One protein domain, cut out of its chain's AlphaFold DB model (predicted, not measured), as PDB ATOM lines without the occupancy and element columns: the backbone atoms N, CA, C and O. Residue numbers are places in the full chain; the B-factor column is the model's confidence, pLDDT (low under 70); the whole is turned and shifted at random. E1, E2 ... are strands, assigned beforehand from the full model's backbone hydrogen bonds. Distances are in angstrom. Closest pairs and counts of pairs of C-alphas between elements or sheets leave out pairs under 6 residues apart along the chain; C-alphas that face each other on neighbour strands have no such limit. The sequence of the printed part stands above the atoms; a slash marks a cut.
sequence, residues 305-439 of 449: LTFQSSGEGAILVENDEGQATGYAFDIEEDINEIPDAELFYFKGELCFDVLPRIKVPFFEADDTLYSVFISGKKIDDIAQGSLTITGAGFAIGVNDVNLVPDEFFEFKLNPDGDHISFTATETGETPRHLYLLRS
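What this domain is: This is residues 305 to 439 of the 449 residues of an uncharacterized protein of Desulfobacter hydrogenophilus (UniProt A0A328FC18). Two antiparallel sheets of six strands lie face to face as a well-formed sandwich, their strands nearly in line with each other. One layer runs E5, E6, E1, E8, E9, E12 and the other E4, E3, E2, E7, E10, E11. The printed part has 135 residues with twelve named strands, E1 to E12 along the chain, and no named helix; the class is all strand. It is compact, with a radius of gyration of the C-alphas of 13.9 A, and spans 42 by 30 by 28 A.

How they stand to each other: E1, residues 305 to 311, is an inner strand of the first sheet. In the second sheet, E2, residues 314 to 318, E3, residues 324 to 328, and E4, residues 333 to 336, form a meander, each strand the antiparallel neighbour of the one before. N 325 and O 317, and N 335 and O 326, are within hydrogen-bond range, each at 2.8 A. The closest C-alphas of E1 and E2 are those of Ser 309 and Ile 315, 6.8 A apart. E5, residues 342 to 345, an edge strand of the first sheet, forms a hairpin with E6, residues 356 to 361; N 344 and O 357 are 3.0 A apart. E6 is antiparallel to E1, with N 307 and O 358 at 2.8 A. E7, residues 370 to 375, is the neighbour of E2, with N 316 and O 373 at 3.0 A. E8, residues 383 to 391, is antiparallel to E1 at 164 degrees, with N 308 and O 388 at 2.9 A. It forms a hairpin with E9, residues 394 to 403, which bends by 62 degrees at residue 400; N 389 and O 396 are 2.8 A apart. E10, residues 408 to 413, is the neighbour of E7, with N 372 and O 411 at 2.7 A. It forms a hairpin with E11, residues 420 to 424, with N 412 and O 421 at 2.9 A. E12, residues 433 to 438, is the neighbour of E9, with N 397 and O 435 at 3.1 A. The best planes of the facing parts are 8 degrees apart, and the first sheet is twisted.

Where its parts are: E1 begins at C-alpha 305, (175.646, 188.072, 148.555), and measures 20.1 A. E8 measures 26.6 A and E9 24.8 A. E12 ends at C-alpha 438, (161.590, 188.610, 149.743).

The domain as a whole: The two C-alphas farthest apart, those of Ala 365 and Asp 381, are 41.9 A apart. The printed part has no cut, and no link is long. Residues 348 to 352, 363 to 365, 425 to 432 and 439 have pLDDT under 70.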
ATOM      1  N   LEU A 305     176.017 188.690 147.287       87.50
ATOM      2  CA  LEU A 305     175.646 188.072 148.555       87.50
ATOM      3  C   LEU A 305     176.540 188.640 149.655       87.50
ATOM      4  O   LEU A 305     177.750 188.779 149.486       87.50
ATOM      5  N   THR A 306     175.946 188.994 150.789       89.00
ATOM      6  CA  THR A 306     176.676 189.320 152.018       89.00
ATOM      7  C   THR A 306     176.268 188.339 153.103       89.00
ATOM      8  O   THR A 306     175.089 188.262 153.452       89.00
ATOM      9  N   PHE A 307     177.247 187.618 153.637       91.38
ATOM     10  CA  PHE A 307     177.098 186.691 154.750       91.38
ATOM     11  C   PHE A 307     177.647 187.373 156.002       91.38
ATOM     12  O   PHE A 307     178.824 187.734 156.064       91.38
ATOM     13  N   GLN A 308     176.778 187.588 156.984       89.12
ATOM     14  CA  GLN A 308     177.120 188.191 158.265       89.12
ATOM     15  C   GLN A 308     176.737 187.219 159.377       89.12
ATOM     16  O   GLN A 308     175.553 186.926 159.552       89.12
ATOM     17  N   SER A 309     177.723 186.767 160.148       87.12
ATOM     18  CA  SER A 309     177.482 186.170 161.461       87.12
ATOM     19  C   SER A 309     177.630 187.238 162.553       87.12
ATOM     20  O   SER A 309     178.294 188.251 162.330       87.12
ATOM     21  N   SER A 310     177.008 187.034 163.711       79.31
ATOM     22  CA  SER A 310     177.260 187.818 164.927       79.31
ATOM     23  C   SER A 310     177.067 186.968 166.182       79.31
ATOM     24  O   SER A 310     176.369 185.950 166.145       79.31
ATOM     25  N   GLY A 311     177.689 187.387 167.286       77.38
ATOM     26  CA  GLY A 311     177.945 186.531 168.445       77.38
ATOM     27  C   GLY A 311     179.361 185.957 168.385       77.38
ATOM     28  O   GLY A 311     180.233 186.542 167.751       77.38
ATOM     29  N   GLU A 312     179.583 184.818 169.028       77.69
ATOM     30  CA  GLU A 312     180.871 184.112 168.999       77.69
ATOM     31  C   GLU A 312     180.868 182.973 167.957       77.69
ATOM     32  O   GLU A 312     179.837 182.675 167.354       77.69
ATOM     33  N   GLY A 313     182.012 182.312 167.754       85.69
ATOM     34  CA  GLY A 313     182.143 181.131 166.891       85.69
ATOM     35  C   GLY A 313     182.973 181.386 165.633       85.69
ATOM     36  O   GLY A 313     183.987 182.077 165.674       85.69
ATOM     37  N   ALA A 314     182.579 180.787 164.513       88.75
ATOM     38  CA  ALA A 314     183.249 180.934 163.223       88.75
ATOM     39  C   ALA A 314     182.272 180.747 162.051       88.75
ATOM     40  O   ALA A 314     181.278 180.033 162.186       88.75
ATOM     41  N   ILE A 315     182.572 181.372 160.905       92.50
ATOM     42  CA  ILE A 315     181.805 181.267 159.653       92.50
ATOM     43  C   ILE A 315     182.709 180.833 158.492       92.50
ATOM     44  O   ILE A 315     183.813 181.356 158.347       92.50
ATOM     45  N   LEU A 316     182.216 179.921 157.653       94.12
ATOM     46  CA  LEU A 316     182.844 179.490 156.401       94.12
ATOM     47  C   LEU A 316     181.779 179.433 155.298       94.12
ATOM     48  O   LEU A 316     180.678 178.941 155.531       94.12
ATOM     49  N   VAL A 317     182.090 179.934 154.107       95.38
ATOM     50  CA  VAL A 317     181.239 179.853 152.911       95.38
ATOM     51  C   VAL A 317     181.991 179.048 151.859       95.38
ATOM     52  O   VAL A 317     183.127 179.383 151.552       95.38
ATOM     53  N   GLU A 318     181.359 178.022 151.303       95.38
ATOM     54  CA  GLU A 318     181.893 177.132 150.266       95.38
ATOM     55  C   GLU A 318     180.978 177.176 149.031       95.38
ATOM     56  O   GLU A 318     179.753 177.226 149.180       95.38
ATOM     57  N   ASN A 319     181.542 177.177 147.821       93.94
ATOM     58  CA  ASN A 319     180.781 177.056 146.569       93.94
ATOM     59  C   ASN A 319     180.728 175.600 146.060       93.94
ATOM     60  O   ASN A 319     181.350 174.701 146.618       93.94
ATOM     61  N   ASP A 320     179.995 175.346 144.977       91.88
ATOM     62  CA  ASP A 320     179.866 174.006 144.388       91.88
ATOM     63  C   ASP A 320     181.117 173.517 143.628       91.88
ATOM     64  O   ASP A 320     181.214 172.329 143.305       91.88
ATOM     65  N   GLU A 321     182.111 174.388 143.416       92.19
ATOM     66  CA  GLU A 321     183.464 174.021 142.976       92.19
ATOM     67  C   GLU A 321     184.374 173.559 144.138       92.19
ATOM     68  O   GLU A 321     185.484 173.082 143.891       92.19
ATOM     69  N   GLY A 322     183.912 173.655 145.394       92.88
ATOM     70  CA  GLY A 322     184.667 173.287 146.599       92.88
ATOM     71  C   GLY A 322     185.704 174.328 147.034       92.88
ATOM     72  O   GLY A 322     186.636 173.993 147.761       92.88
ATOM     73  N   GLN A 323     185.580 175.572 146.563       95.44
ATOM     74  CA  GLN A 323     186.389 176.711 147.004       95.44
ATOM     75  C   GLN A 323     185.725 177.355 148.217       95.44
ATOM     76  O   GLN A 323     184.503 177.539 148.212       95.44
ATOM     77  N   ALA A 324     186.511 177.762 149.216       95.69
ATOM     78  CA  ALA A 324     185.956 178.327 150.441       95.69
ATOM     79  C   ALA A 324     186.549 179.684 150.863       95.69
ATOM     80  O   ALA A 324     187.712 180.012 150.626       95.69
ATOM     81  N   THR A 325     185.717 180.493 151.519       95.81
ATOM     82  CA  THR A 325     186.058 181.808 152.072       95.81
ATOM     83  C   THR A 325     185.488 181.938 153.483       95.81
ATOM     84  O   THR A 325     184.309 181.665 153.709       95.81
ATOM     85  N   GLY A 326     186.307 182.373 154.440       93.19
ATOM     86  CA  GLY A 326     185.985 182.396 155.871       93.19
ATOM     87  C   GLY A 326     186.980 181.564 156.679       93.19
ATOM     88  O   GLY A 326     188.092 181.318 156.224       93.19
ATOM     89  N   TYR A 327     186.599 181.128 157.875       91.25
ATOM     90  CA  TYR A 327     187.476 180.373 158.770       91.25
ATOM     91  C   TYR A 327     187.503 178.881 158.420       91.25
ATOM     92  O   TYR A 327     186.527 178.165 158.651       91.25
ATOM     93  N   ALA A 328     188.622 178.400 157.879       90.38
ATOM     94  CA  ALA A 328     188.809 176.999 157.536       90.38
ATOM     95  C   ALA A 328     188.972 176.150 158.805       90.38
ATOM     96  O   ALA A 328     189.955 176.268 159.540       90.38
ATOM     97  N   PHE A 329     187.998 175.280 159.076       86.00
ATOM     98  CA  PHE A 329     187.952 174.503 160.316       86.00
ATOM     99  C   PHE A 329     189.049 173.435 160.432       86.00
ATOM    100  O   PHE A 329     189.287 172.946 161.534       86.00
ATOM    101  N   ASP A 330     189.688 173.026 159.338       85.94
ATOM    102  CA  ASP A 330     190.705 171.970 159.307       85.94
ATOM    103  C   ASP A 330     192.128 172.495 159.560       85.94
ATOM    104  O   ASP A 330     192.889 171.853 160.286       85.94
ATOM    105  N   ILE A 331     192.466 173.664 159.005       88.00
ATOM    106  CA  ILE A 331     193.760 174.344 159.202       88.00
ATOM    107  C   ILE A 331     193.730 175.437 160.278       88.00
ATOM    108  O   ILE A 331     194.789 175.902 160.689       88.00
ATOM    109  N   GLU A 332     192.541 175.817 160.756       86.31
ATOM    110  CA  GLU A 332     192.320 176.811 161.816       86.31
ATOM    111  C   GLU A 332     192.799 178.237 161.466       86.31
ATOM    112  O   GLU A 332     193.161 179.025 162.345       86.31
ATOM    113  N   GLU A 333     192.718 178.600 160.181       85.88
ATOM    114  CA  GLU A 333     193.079 179.913 159.623       85.88
ATOM    115  C   GLU A 333     191.955 180.481 158.730       85.88
ATOM    116  O   GLU A 333     191.126 179.739 158.202       85.88
ATOM    117  N   ASP A 334     191.916 181.805 158.543       87.44
ATOM    118  CA  ASP A 334     190.974 182.447 157.615       87.44
ATOM    119  C   ASP A 334     191.488 182.355 156.162       87.44
ATOM    120  O   ASP A 334     192.576 182.845 155.843       87.44
ATOM    121  N   ILE A 335     190.685 181.767 155.274       92.50
ATOM    122  CA  ILE A 335     190.961 181.578 153.841       92.50
ATOM    123  C   ILE A 335     190.042 182.434 152.964       92.50
ATOM    124  O   ILE A 335     188.969 182.871 153.386       92.50
ATOM    125  N   ASN A 336     190.458 182.683 151.720       94.62
ATOM    126  CA  ASN A 336     189.647 183.386 150.726       94.62
ATOM    127  C   ASN A 336     189.936 182.853 149.316       94.62
ATOM    128  O   ASN A 336     190.769 183.405 148.595       94.62
ATOM    129  N   GLU A 337     189.293 181.743 148.962       95.31
ATOM    130  CA  GLU A 337     189.519 181.017 147.707       95.31
ATOM    131  C   GLU A 337     188.423 181.255 146.661       95.31
ATOM    132  O   GLU A 337     188.681 181.075 145.468       95.31
ATOM    133  N   ILE A 338     187.221 181.671 147.083       94.56
ATOM    134  CA  ILE A 338     186.121 181.988 146.165       94.56
ATOM    135  C   ILE A 338     186.519 183.216 145.317       94.56
ATOM    136  O   ILE A 338     186.890 184.252 145.881       94.56
ATOM    137  N   PRO A 339     186.453 183.144 143.972       91.75
ATOM    138  CA  PRO A 339     186.823 184.246 143.090       91.75
ATOM    139  C   PRO A 339     186.080 185.544 143.411       91.75
ATOM    140  O   PRO A 339     184.868 185.551 143.614       91.75
ATOM    141  N   ASP A 340     186.828 186.648 143.442       90.19
ATOM    142  CA  ASP A 340     186.340 188.004 143.729       90.19
ATOM    143  C   ASP A 340     185.579 188.165 145.069       90.19
ATOM    144  O   ASP A 340     184.949 189.199 145.304       90.19
ATOM    145  N   ALA A 341     185.663 187.187 145.979       92.44
ATOM    146  CA  ALA A 341     185.117 187.298 147.325       92.44
ATOM    147  C   ALA A 341     185.989 188.192 148.227       92.44
ATOM    148  O   ALA A 341     187.217 188.242 148.108       92.44
ATOM    149  N   GLU A 342     185.354 188.897 149.165       90.25
ATOM    150  CA  GLU A 342     186.026 189.822 150.086       90.25
ATOM    151  C   GLU A 342     185.705 189.488 151.549       90.25
ATOM    152  O   GLU A 342     184.544 189.294 151.917       90.25
ATOM    153  N   LEU A 343     186.746 189.488 152.390       88.56
ATOM    154  CA  LEU A 343     186.648 189.395 153.849       88.56
ATOM    155  C   LEU A 343     186.757 190.784 154.490       88.56
ATOM    156  O   LEU A 343     187.685 191.551 154.203       88.56
ATOM    157  N   PHE A 344     185.858 191.085 155.426       85.56
ATOM    158  CA  PHE A 344     185.913 192.296 156.241       85.56
ATOM    159  C   PHE A 344     185.663 192.015 157.725       85.56
ATOM    160  O   PHE A 344     184.699 191.345 158.076       85.56
ATOM    161  N   TYR A 345     186.492 192.598 158.593       84.69
ATOM    162  CA  TYR A 345     186.393 192.483 160.049       84.69
ATOM    163  C   TYR A 345     185.777 193.753 160.639       84.69
ATOM    164  O   TYR A 345     186.259 194.863 160.404       84.69
ATOM    165  N   PHE A 346     184.705 193.585 161.403       81.69
ATOM    166  CA  PHE A 346     183.910 194.671 161.962       81.69
ATOM    167  C   PHE A 346     184.578 195.310 163.196       81.69
ATOM    168  O   PHE A 346     185.115 194.626 164.060       81.69
ATOM    169  N   LYS A 347     184.555 196.642 163.325       79.88
ATOM    170  CA  LYS A 347     185.367 197.390 164.317       79.88
ATOM    171  C   LYS A 347     184.622 197.606 165.640       79.88
ATOM    172  O   LYS A 347     184.803 198.628 166.306       79.88
ATOM    173  N   GLY A 348     183.716 196.687 165.966       65.50
ATOM    174  CA  GLY A 348     182.709 196.852 167.011       65.50
ATOM    175  C   GLY A 348     182.373 195.579 167.777       65.50
ATOM    176  O   GLY A 348     181.318 195.543 168.386       65.50
ATOM    177  N   GLU A 349     183.226 194.554 167.745       64.06
ATOM    178  CA  GLU A 349     183.026 193.298 168.481       64.06
ATOM    179  C   GLU A 349     183.921 193.269 169.741       64.06
ATOM    180  O   GLU A 349     185.085 192.865 169.711       64.06
ATOM    181  N   LEU A 350     183.378 193.779 170.857       62.94
ATOM    182  CA  LEU A 350     184.010 193.746 172.181       62.94
ATOM    183  C   LEU A 350     184.199 192.326 172.699       62.94
ATOM    184  O   LEU A 350     183.261 191.541 172.660       62.94
ATOM    185  N   CYS A 351     185.341 192.067 173.342       61.19
ATOM    186  CA  CYS A 351     185.611 190.863 174.145       61.19
ATOM    187  C   CYS A 351     185.547 189.513 173.404       61.19
ATOM    188  O   CYS A 351     185.787 188.488 174.038       61.19
ATOM    189  N   PHE A 352     185.270 189.509 172.100       66.69
ATOM    190  CA  PHE A 352     185.108 188.318 171.272       66.69
ATOM    191  C   PHE A 352     186.096 188.321 170.095       66.69
ATOM    192  O   PHE A 352     186.765 189.324 169.804       66.69
ATOM    193  N   ASP A 353     186.199 187.174 169.428       71.50
ATOM    194  CA  ASP A 353     186.841 187.062 168.120       71.50
ATOM    195  C   ASP A 353     185.977 187.781 167.084       71.50
ATOM    196  O   ASP A 353     184.774 187.536 167.023       71.50
ATOM    197  N   VAL A 354     186.576 188.660 166.273       74.75
ATOM    198  CA  VAL A 354     185.813 189.423 165.283       74.75
ATOM    199  C   VAL A 354     185.481 188.516 164.105       74.75
ATOM    200  O   VAL A 354     186.374 188.075 163.376       74.75
ATOM    201  N   LEU A 355     184.195 188.250 163.891       82.44
ATOM    202  CA  LEU A 355     183.753 187.382 162.809       82.44
ATOM    203  C   LEU A 355     183.890 188.105 161.459       82.44
ATOM    204  O   LEU A 355     183.419 189.239 161.305       82.44
ATOM    205  N   PRO A 356     184.504 187.478 160.437       87.31
ATOM    206  CA  PRO A 356     184.565 188.085 159.122       87.31
ATOM    207  C   PRO A 356     183.170 188.136 158.490       87.31
ATOM    208  O   PRO A 356     182.459 187.135 158.392       87.31
ATOM    209  N   ARG A 357     182.803 189.309 157.978       88.81
ATOM    210  CA  ARG A 357     181.718 189.467 157.008       88.81
ATOM    211  C   ARG A 357     182.261 189.099 155.637       88.81
ATOM    212  O   ARG A 357     183.299 189.619 155.225       88.81
ATOM    213  N   ILE A 358     181.547 188.223 154.942       92.50
ATOM    214  CA  ILE A 358     181.947 187.705 153.633       92.50
ATOM    215  C   ILE A 358     181.060 188.344 152.568       92.50
ATOM    216  O   ILE A 358     179.831 188.333 152.673       92.50
ATOM    217  N   LYS A 359     181.684 188.893 151.532       91.19
ATOM    218  CA  LYS A 359     181.045 189.379 150.305       91.19
ATOM    219  C   LYS A 359     181.350 188.386 149.194       91.19
ATOM    220  O   LYS A 359     182.518 188.072 148.997       91.19
ATOM    221  N   VAL A 360     180.344 187.947 148.446       90.75
ATOM    222  CA  VAL A 360     180.546 187.176 147.210       90.75
ATOM    223  C   VAL A 360     179.756 187.846 146.082       90.75
ATOM    224  O   VAL A 360     178.539 188.020 146.223       90.75
ATOM    225  N   PRO A 361     180.400 188.288 144.988       86.06
ATOM    226  CA  PRO A 361     179.687 188.773 143.812       86.06
ATOM    227  C   PRO A 361     178.986 187.610 143.099       86.06
ATOM    228  O   PRO A 361     179.507 186.503 143.050       86.06
ATOM    229  N   PHE A 362     177.811 187.863 142.525       79.75
ATOM    230  CA  PHE A 362     177.056 186.868 141.754       79.75
ATOM    231  C   PHE A 362     176.337 187.521 140.568       79.75
ATOM    232  O   PHE A 362     176.174 188.743 140.515       79.75
ATOM    233  N   PHE A 363     175.853 186.718 139.621       69.44
ATOM    234  CA  PHE A 363     175.095 187.194 138.455       69.44
ATOM    235  C   PHE A 363     173.649 186.664 138.479       69.44
ATOM    236  O   PHE A 363     173.408 185.584 138.987       69.44
ATOM    237  N   GLU A 364     172.656 187.354 137.891       63.22
ATOM    238  CA  GLU A 364     171.248 186.858 137.870       63.22
ATOM    239  C   GLU A 364     171.061 185.496 137.147       63.22
ATOM    240  O   GLU A 364     169.969 184.937 137.180       63.22
ATOM    241  N   ALA A 365     172.094 184.975 136.472       66.31
ATOM    242  CA  ALA A 365     172.122 183.651 135.839       66.31
ATOM    243  C   ALA A 365     173.029 182.640 136.577       66.31
ATOM    244  O   ALA A 365     173.313 181.574 136.035       66.31
ATOM    245  N   ASP A 366     173.522 183.010 137.759       72.81
ATOM    246  CA  ASP A 366     174.333 182.176 138.637       72.81
ATOM    247  C   ASP A 366     173.426 181.272 139.487       72.81
ATOM    248  O   ASP A 366     172.600 181.762 140.260       72.81
ATOM    249  N   ASP A 367     173.577 179.962 139.303       80.12
ATOM    250  CA  ASP A 367     172.838 178.904 140.006       80.12
ATOM    251  C   ASP A 367     173.758 178.128 140.976       80.12
ATOM    252  O   ASP A 367     173.393 177.049 141.445       80.12
ATOM    253  N   THR A 368     174.959 178.660 141.269       87.06
ATOM    254  CA  THR A 368     175.911 178.077 142.225       87.06
ATOM    255  C   THR A 368     175.252 177.870 143.583       87.06
ATOM    256  O   THR A 368     174.694 178.790 144.182       87.06
ATOM    257  N   LEU A 369     175.366 176.652 144.111       90.75
ATOM    258  CA  LEU A 369     174.890 176.315 145.447       90.75
ATOM    259  C   LEU A 369     175.970 176.654 146.484       90.75
ATOM    260  O   LEU A 369     176.969 175.948 146.602       90.75
ATOM    261  N   TYR A 370     175.743 177.698 147.278       92.94
ATOM    262  CA  TYR A 370     176.622 178.064 148.389       92.94
ATOM    263  C   TYR A 370     176.248 177.279 149.644       92.94
ATOM    264  O   TYR A 370     175.087 177.301 150.056       92.94
ATOM    265  N   SER A 371     177.224 176.630 150.280       93.44
ATOM    266  CA  SER A 371     177.096 176.032 151.615       93.44
ATOM    267  C   SER A 371     177.748 176.956 152.642       93.44
ATOM    268  O   SER A 371     178.917 177.304 152.527       93.44
ATOM    269  N   VAL A 372     176.979 177.391 153.635       93.31
ATOM    270  CA  VAL A 372     177.389 178.345 154.668       93.31
ATOM    271  C   VAL A 372     177.372 177.640 156.009       93.31
ATOM    272  O   VAL A 372     176.316 177.238 156.499       93.31
ATOM    273  N   PHE A 373     178.543 177.512 156.607       91.25
ATOM    274  CA  PHE A 373     178.743 176.880 157.895       91.25
ATOM    275  C   PHE A 373     178.893 177.947 158.975       91.25
ATOM    276  O   PHE A 373     179.714 178.853 158.835       91.25
ATOM    277  N   ILE A 374     178.142 177.819 160.066       89.31
ATOM    278  CA  ILE A 374     178.433 178.500 161.336       89.31
ATOM    279  C   ILE A 374     178.773 177.448 162.388       89.31
ATOM    280  O   ILE A 374     178.094 176.425 162.476       89.31
ATOM    281  N   SER A 375     179.833 177.660 163.166       87.44
ATOM    282  CA  SER A 375     180.363 176.638 164.075       87.44
ATOM    283  C   SER A 375     180.789 177.198 165.425       87.44
ATOM    284  O   SER A 375     181.303 178.314 165.516       87.44
ATOM    285  N   GLY A 376     180.636 176.369 166.460       85.81
ATOM    286  CA  GLY A 376     181.221 176.584 167.777       85.81
ATOM    287  C   GLY A 376     182.698 176.178 167.891       85.81
ATOM    288  O   GLY A 376     183.220 176.110 168.994       85.81
ATOM    289  N   LYS A 377     183.422 175.917 166.794       83.56
ATOM    290  CA  LYS A 377     184.832 175.492 166.872       83.56
ATOM    291  C   LYS A 377     185.780 176.504 167.566       83.56
ATOM    292  O   LYS A 377     186.828 176.110 168.064       83.56
ATOM    293  N   LYS A 378     185.433 177.797 167.621       81.00
ATOM    294  CA  LYS A 378     186.234 178.838 168.307       81.00
ATOM    295  C   LYS A 378     185.809 179.138 169.758       81.00
ATOM    296  O   LYS A 378     186.366 180.060 170.345       81.00
ATOM    297  N   ILE A 379     184.830 178.424 170.322       82.38
ATOM    298  CA  ILE A 379     184.277 178.705 171.661       82.38
ATOM    299  C   ILE A 379     184.474 177.524 172.613       82.38
ATOM    300  O   ILE A 379     184.288 176.372 172.231       82.38
ATOM    301  N   ASP A 380     184.830 177.827 173.863       84.12
ATOM    302  CA  ASP A 380     185.036 176.829 174.927       84.12
ATOM    303  C   ASP A 380     183.720 176.433 175.635       84.12
ATOM    304  O   ASP A 380     183.613 175.348 176.208       84.12
ATOM    305  N   ASP A 381     182.711 177.307 175.584       84.19
ATOM    306  CA  ASP A 381     181.387 177.163 176.202       84.19
ATOM    307  C   ASP A 381     180.280 177.393 175.153       84.19
ATOM    308  O   ASP A 381     180.529 177.926 174.075       84.19
ATOM    309  N   ILE A 382     179.033 177.006 175.456       83.38
ATOM    310  CA  ILE A 382     177.890 177.251 174.558       83.38
ATOM    311  C   ILE A 382     177.623 178.758 174.452       83.38
ATOM    312  O   ILE A 382     177.216 179.387 175.432       83.38
ATOM    313  N   ALA A 383     177.761 179.307 173.246       80.38
ATOM    314  CA  ALA A 383     177.513 180.715 172.945       80.38
ATOM    315  C   ALA A 383     176.284 180.891 172.043       80.38
ATOM    316  O   ALA A 383     175.843 179.964 171.362       80.38
ATOM    317  N   GLN A 384     175.718 182.099 172.013       80.06
ATOM    318  CA  GLN A 384     174.642 182.423 171.078       80.06
ATOM    319  C   GLN A 384     175.216 183.038 169.797       80.06
ATOM    320  O   GLN A 384     175.938 184.030 169.852       80.06
ATOM    321  N   GLY A 385     174.845 182.477 168.647       80.06
ATOM    322  CA  GLY A 385     175.175 182.972 167.313       80.06
ATOM    323  C   GLY A 385     173.930 183.384 166.523       80.06
ATOM    324  O   GLY A 385     172.816 182.921 166.772       80.06
ATOM    325  N   SER A 386     174.098 184.270 165.548       84.06
ATOM    326  CA  SER A 386     173.093 184.582 164.524       84.06
ATOM    327  C   SER A 386     173.765 184.615 163.154       84.06
ATOM    328  O   SER A 386     174.905 185.045 163.052       84.06
ATOM    329  N   LEU A 387     173.052 184.221 162.097       88.00
ATOM    330  CA  LEU A 387     173.504 184.335 160.707       88.00
ATOM    331  C   LEU A 387     172.456 185.104 159.907       88.00
ATOM    332  O   LEU A 387     171.273 184.769 159.927       88.00
ATOM    333  N   THR A 388     172.897 186.124 159.180       88.88
ATOM    334  CA  THR A 388     172.085 186.906 158.248       88.88
ATOM    335  C   THR A 388     172.764 186.912 156.886       88.88
ATOM    336  O   THR A 388     173.865 187.436 156.723       88.88
ATOM    337  N   ILE A 389     172.083 186.341 155.898       88.31
ATOM    338  CA  ILE A 389     172.493 186.318 154.499       88.31
ATOM    339  C   ILE A 389     171.607 187.299 153.739       88.31
ATOM    340  O   ILE A 389     170.378 187.193 153.737       88.31
ATOM    341  N   THR A 390     172.238 188.280 153.110       83.94
ATOM    342  CA  THR A 390     171.574 189.398 152.435       83.94
ATOM    343  C   THR A 390     171.921 189.366 150.953       83.94
ATOM    344  O   THR A 390     173.100 189.360 150.606       83.94
ATOM    345  N   GLY A 391     170.906 189.372 150.087       78.19
ATOM    346  CA  GLY A 391     171.078 189.366 148.634       78.19
ATOM    347  C   GLY A 391     170.089 190.284 147.917       78.19
ATOM    348  O   GLY A 391     169.396 191.096 148.540       78.19
ATOM    349  N   ALA A 392     170.014 190.158 146.591       73.75
ATOM    350  CA  ALA A 392     169.242 191.044 145.718       73.75
ATOM    351  C   ALA A 392     167.721 190.964 145.985       73.75
ATOM    352  O   ALA A 392     166.986 190.196 145.370       73.75
ATOM    353  N   GLY A 393     167.229 191.787 146.913       73.38
ATOM    354  CA  GLY A 393     165.817 191.814 147.297       73.38
ATOM    355  C   GLY A 393     165.376 190.670 148.215       73.38
ATOM    356  O   GLY A 393     164.172 190.420 148.326       73.38
ATOM    357  N   PHE A 394     166.302 189.997 148.904       80.12
ATOM    358  CA  PHE A 394     165.971 189.015 149.939       80.12
ATOM    359  C   PHE A 394     166.895 189.090 151.157       80.12
ATOM    360  O   PHE A 394     168.013 189.600 151.087       80.12
ATOM    361  N   ALA A 395     166.399 188.566 152.276       84.94
ATOM    362  CA  ALA A 395     167.205 188.228 153.441       84.94
ATOM    363  C   ALA A 395     166.784 186.848 153.952       84.94
ATOM    364  O   ALA A 395     165.587 186.568 154.091       84.94
ATOM    365  N   ILE A 396     167.772 186.004 154.221       85.50
ATOM    366  CA  ILE A 396     167.637 184.662 154.790       85.50
ATOM    367  C   ILE A 396     168.479 184.643 156.052       85.50
ATOM    368  O   ILE A 396     169.539 185.264 156.094       85.50
ATOM    369  N   GLY A 397     168.050 183.926 157.077       85.69
ATOM    370  CA  GLY A 397     168.914 183.760 158.225       85.69
ATOM    371  C   GLY A 397     168.272 183.056 159.390       85.69
ATOM    372  O   GLY A 397     167.136 182.578 159.338       85.69
ATOM    373  N   VAL A 398     169.046 183.033 160.460       84.88
ATOM    374  CA  VAL A 398     168.685 182.438 161.726       84.88
ATOM    375  C   VAL A 398     169.149 183.355 162.848       84.88
ATOM    376  O   VAL A 398     170.261 183.882 162.817       84.88
ATOM    377  N   ASN A 399     168.286 183.551 163.835       82.06
ATOM    378  CA  ASN A 399     168.627 184.296 165.036       82.06
ATOM    379  C   ASN A 399     168.747 183.342 166.226       82.06
ATOM    380  O   ASN A 399     167.960 182.399 166.345       82.06
ATOM    381  N   ASP A 400     169.675 183.665 167.126       77.50
ATOM    382  CA  ASP A 400     169.745 183.126 168.491       77.50
ATOM    383  C   ASP A 400     169.930 181.593 168.526       77.50
ATOM    384  O   ASP A 400     169.280 180.875 169.290       77.50
ATOM    385  N   VAL A 401     170.812 181.088 167.657       80.88
ATOM    386  CA  VAL A 401     171.257 179.688 167.640       80.88
ATOM    387  C   VAL A 401     172.227 179.471 168.790       80.88
ATOM    388  O   VAL A 401     173.168 180.243 168.950       80.88
ATOM    389  N   ASN A 402     172.046 178.401 169.558       83.69
ATOM    390  CA  ASN A 402     173.067 177.964 170.503       83.69
ATOM    391  C   ASN A 402     174.160 177.232 169.715       83.69
ATOM    392  O   ASN A 402     173.934 176.121 169.239       83.69
ATOM    393  N   LEU A 403     175.317 177.868 169.555       83.69
ATOM    394  CA  LEU A 403     176.518 177.231 169.036       83.69
ATOM    395  C   LEU A 403     177.139 176.420 170.174       83.69
ATOM    396  O   LEU A 403     177.480 176.969 171.221       83.69
ATOM    397  N   VAL A 404     177.246 175.110 169.979       85.94
ATOM    398  CA  VAL A 404     177.919 174.195 170.906       85.94
ATOM    399  C   VAL A 404     179.370 174.025 170.438       85.94
ATOM    400  O   VAL A 404     179.587 173.963 169.223       85.94
ATOM    401  N   PRO A 405     180.362 173.949 171.347       87.38
ATOM    402  CA  PRO A 405     181.738 173.613 170.987       87.38
ATOM    403  C   PRO A 405     181.814 172.375 170.080       87.38
ATOM    404  O   PRO A 405     181.070 171.415 170.274       87.38
ATOM    405  N   ASP A 406     182.681 172.430 169.068       82.88
ATOM    406  CA  ASP A 406     182.856 171.426 168.000       82.88
ATOM    407  C   ASP A 406     181.629 171.117 167.099       82.88
ATOM    408  O   ASP A 406     181.786 170.434 166.084       82.88
ATOM    409  N   GLU A 407     180.424 171.638 167.375       84.75
ATOM    410  CA  GLU A 407     179.267 171.505 166.471       84.75
ATOM    411  C   GLU A 407     179.304 172.534 165.322       84.75
ATOM    412  O   GLU A 407     179.901 173.618 165.412       84.75
ATOM    413  N   PHE A 408     178.621 172.211 164.218       83.56
ATOM    414  CA  PHE A 408     178.385 173.136 163.115       83.56
ATOM    415  C   PHE A 408     176.969 173.021 162.540       83.56
ATOM    416  O   PHE A 408     176.323 171.973 162.551       83.56
ATOM    417  N   PHE A 409     176.488 174.143 162.017       85.88
ATOM    418  CA  PHE A 409     175.222 174.261 161.314       85.88
ATOM    419  C   PHE A 409     175.498 174.654 159.870       85.88
ATOM    420  O   PHE A 409     176.219 175.616 159.619       85.88
ATOM    421  N   GLU A 410     174.897 173.933 158.935       88.50
ATOM    422  CA  GLU A 410     175.015 174.164 157.501       88.50
ATOM    423  C   GLU A 410     173.724 174.788 156.960       88.50
ATOM    424  O   GLU A 410     172.625 174.268 157.161       88.50
ATOM    425  N   PHE A 411     173.862 175.883 156.218       88.12
ATOM    426  CA  PHE A 411     172.817 176.485 155.399       88.12
ATOM    427  C   PHE A 411     173.237 176.386 153.940       88.12
ATOM    428  O   PHE A 411     174.266 176.949 153.582       88.12
ATOM    429  N   LYS A 412     172.453 175.739 153.077       89.12
ATOM    430  CA  LYS A 412     172.697 175.799 151.627       89.12
ATOM    431  C   LYS A 412     171.721 176.755 150.962       89.12
ATOM    432  O   LYS A 412     170.541 176.729 151.309       89.12
ATOM    433  N   LEU A 413     172.178 177.563 150.008       88.81
ATOM    434  CA  LEU A 413     171.331 178.474 149.234       88.81
ATOM    435  C   LEU A 413     171.875 178.758 147.830       88.81
ATOM    436  O   LEU A 413     173.082 178.697 147.610       88.81
ATOM    437  N   ASN A 414     170.984 179.173 146.929       86.12
ATOM    438  CA  ASN A 414     171.355 179.741 145.626       86.12
ATOM    439  C   ASN A 414     171.244 181.283 145.675       86.12
ATOM    440  O   ASN A 414     170.472 181.808 146.487       86.12
ATOM    441  N   PRO A 415     171.972 182.044 144.832       80.00
ATOM    442  CA  PRO A 415     171.965 183.508 144.856       80.00
ATOM    443  C   PRO A 415     170.640 184.181 144.492       80.00
ATOM    444  O   PRO A 415     170.442 185.350 144.817       80.00
ATOM    445  N   ASP A 416     169.722 183.472 143.839       73.44
ATOM    446  CA  ASP A 416     168.342 183.915 143.629       73.44
ATOM    447  C   ASP A 416     167.448 183.681 144.870       73.44
ATOM    448  O   ASP A 416     166.380 184.288 145.011       73.44
ATOM    449  N   GLY A 417     167.900 182.834 145.799       71.00
ATOM    450  CA  GLY A 417     167.220 182.342 146.996       71.00
ATOM    451  C   GLY A 417     166.144 181.274 146.747       71.00
ATOM    452  O   GLY A 417     165.375 181.002 147.670       71.00
ATOM    453  N   ASP A 418     165.986 180.756 145.518       72.12
ATOM    454  CA  ASP A 418     164.913 179.804 145.163       72.12
ATOM    455  C   ASP A 418     165.184 178.406 145.752       72.12
ATOM    456  O   ASP A 418     164.240 177.663 146.040       72.12
ATOM    457  N   HIS A 419     166.453 178.079 146.020       78.31
ATOM    458  CA  HIS A 419     166.849 176.956 146.866       78.31
ATOM    459  C   HIS A 419     167.336 177.440 148.237       78.31
ATOM    460  O   HIS A 419     168.177 178.336 148.318       78.31
ATOM    461  N   ILE A 420     166.833 176.815 149.309       78.62
ATOM    462  CA  ILE A 420     167.354 176.942 150.677       78.62
ATOM    463  C   ILE A 420     167.206 175.592 151.385       78.62
ATOM    464  O   ILE A 420     166.122 175.004 151.376       78.62
ATOM    465  N   SER A 421     168.255 175.134 152.062       82.94
ATOM    466  CA  SER A 421     168.180 174.042 153.038       82.94
ATOM    467  C   SER A 421     169.000 174.354 154.292       82.94
ATOM    468  O   SER A 421     169.857 175.236 154.287       82.94
ATOM    469  N   PHE A 422     168.682 173.662 155.386       81.81
ATOM    470  CA  PHE A 422     169.347 173.801 156.679       81.81
ATOM    471  C   PHE A 422     169.568 172.418 157.293       81.81
ATOM    472  O   PHE A 422     168.618 171.634 157.393       81.81
ATOM    473  N   THR A 423     170.795 172.158 157.735       77.88
ATOM    474  CA  THR A 423     171.232 170.907 158.360       77.88
ATOM    475  C   THR A 423     171.968 171.230 159.663       77.88
ATOM    476  O   THR A 423     172.887 172.044 159.675       77.88
ATOM    477  N   ALA A 424     171.592 170.578 160.764       70.06
ATOM    478  CA  ALA A 424     172.351 170.581 162.019       70.06
ATOM    479  C   ALA A 424     173.007 169.205 162.189       70.06
ATOM    480  O   ALA A 424     172.347 168.196 161.920       70.06
ATOM    481  N   THR A 425     174.284 169.145 162.573       62.16
ATOM    482  CA  THR A 425     175.078 167.919 162.366       62.16
ATOM    483  C   THR A 425     174.983 166.850 163.443       62.16
ATOM    484  O   THR A 425     175.287 165.708 163.125       62.16
ATOM    485  N   GLU A 426     174.535 167.184 164.655       59.94
ATOM    486  CA  GLU A 426     173.730 166.360 165.579       59.94
ATOM    487  C   GLU A 426     173.522 167.153 166.893       59.94
ATOM    488  O   GLU A 426     174.038 168.254 167.030       59.94
ATOM    489  N   THR A 427     172.695 166.638 167.813       56.62
ATOM    490  CA  THR A 427     172.433 167.120 169.199       56.62
ATOM    491  C   THR A 427     171.948 168.554 169.495       56.62
ATOM    492  O   THR A 427     171.211 168.699 170.475       56.62
ATOM    493  N   GLY A 428     172.258 169.581 168.705       54.12
ATOM    494  CA  GLY A 428     171.833 170.967 168.957       54.12
ATOM    495  C   GLY A 428     170.307 171.200 168.966       54.12
ATOM    496  O   GLY A 428     169.545 170.528 168.264       54.12
ATOM    497  N   GLU A 429     169.830 172.191 169.740       58.47
ATOM    498  CA  GLU A 429     168.428 172.643 169.650       58.47
ATOM    499  C   GLU A 429     168.137 173.176 168.235       58.47
ATOM    500  O   GLU A 429     168.852 174.045 167.731       58.47
ATOM    501  N   THR A 430     167.039 172.723 167.617       59.44
ATOM    502  CA  THR A 430     166.555 173.301 166.354       59.44
ATOM    503  C   THR A 430     166.385 174.816 166.508       59.44
ATOM    504  O   THR A 430     165.720 175.244 167.460       59.44
ATOM    505  N   PRO A 431     166.912 175.645 165.586       63.25
ATOM    506  CA  PRO A 431     166.851 177.085 165.748       63.25
ATOM    507  C   PRO A 431     165.434 177.617 165.902       63.25
ATOM    508  O   PRO A 431     164.530 177.288 165.131       63.25
ATOM    509  N   ARG A 432     165.250 178.496 166.887       60.78
ATOM    510  CA  ARG A 432     163.924 179.010 167.251       60.78
ATOM    511  C   ARG A 432     163.374 179.992 166.212       60.78
ATOM    512  O   ARG A 432     162.159 180.094 166.066       60.78
ATOM    513  N   HIS A 433     164.249 180.677 165.468       72.25
ATOM    514  CA  HIS A 433     163.901 181.788 164.574       72.25
ATOM    515  C   HIS A 433     164.580 181.696 163.188       72.25
ATOM    516  O   HIS A 433     165.391 182.553 162.832       72.25
ATOM    517  N   LEU A 434     164.236 180.685 162.382       78.44
ATOM    518  CA  LEU A 434     164.564 180.646 160.945       78.44
ATOM    519  C   LEU A 434     163.660 181.614 160.158       78.44
ATOM    520  O   LEU A 434     162.446 181.635 160.375       78.44
ATOM    521  N   TYR A 435     164.216 182.384 159.216       79.12
ATOM    522  CA  TYR A 435     163.437 183.287 158.363       79.12
ATOM    523  C   TYR A 435     163.913 183.336 156.901       79.12
ATOM    524  O   TYR A 435     165.100 183.247 156.600       79.12
ATOM    525  N   LEU A 436     162.953 183.561 155.998       81.94
ATOM    526  CA  LEU A 436     163.147 183.963 154.602       81.94
ATOM    527  C   LEU A 436     162.198 185.131 154.319       81.94
ATOM    528  O   LEU A 436     160.987 185.009 154.507       81.94
ATOM    529  N   LEU A 437     162.731 186.250 153.830       78.69
ATOM    530  CA  LEU A 437     161.953 187.403 153.380       78.69
ATOM    531  C   LEU A 437     162.365 187.788 151.960       78.69
ATOM    532  O   LEU A 437     163.551 187.950 151.690       78.69
ATOM    533  N   ARG A 438     161.385 188.022 151.078       74.56
ATOM    534  CA  ARG A 438     161.590 188.610 149.743       74.56
ATOM    535  C   ARG A 438     160.846 189.928 149.587       74.56
ATOM    536  O   ARG A 438     159.692 190.058 149.998       74.56
ATOM    537  N   SER A 439     161.472 190.898 148.928       66.62
ATOM    538  CA  SER A 439     160.822 192.129 148.486       66.62
ATOM    539  C   SER A 439     160.291 191.974 147.061       66.62
ATOM    540  O   SER A 439     161.043 192.057 146.092       66.62
TER     541      SER A 439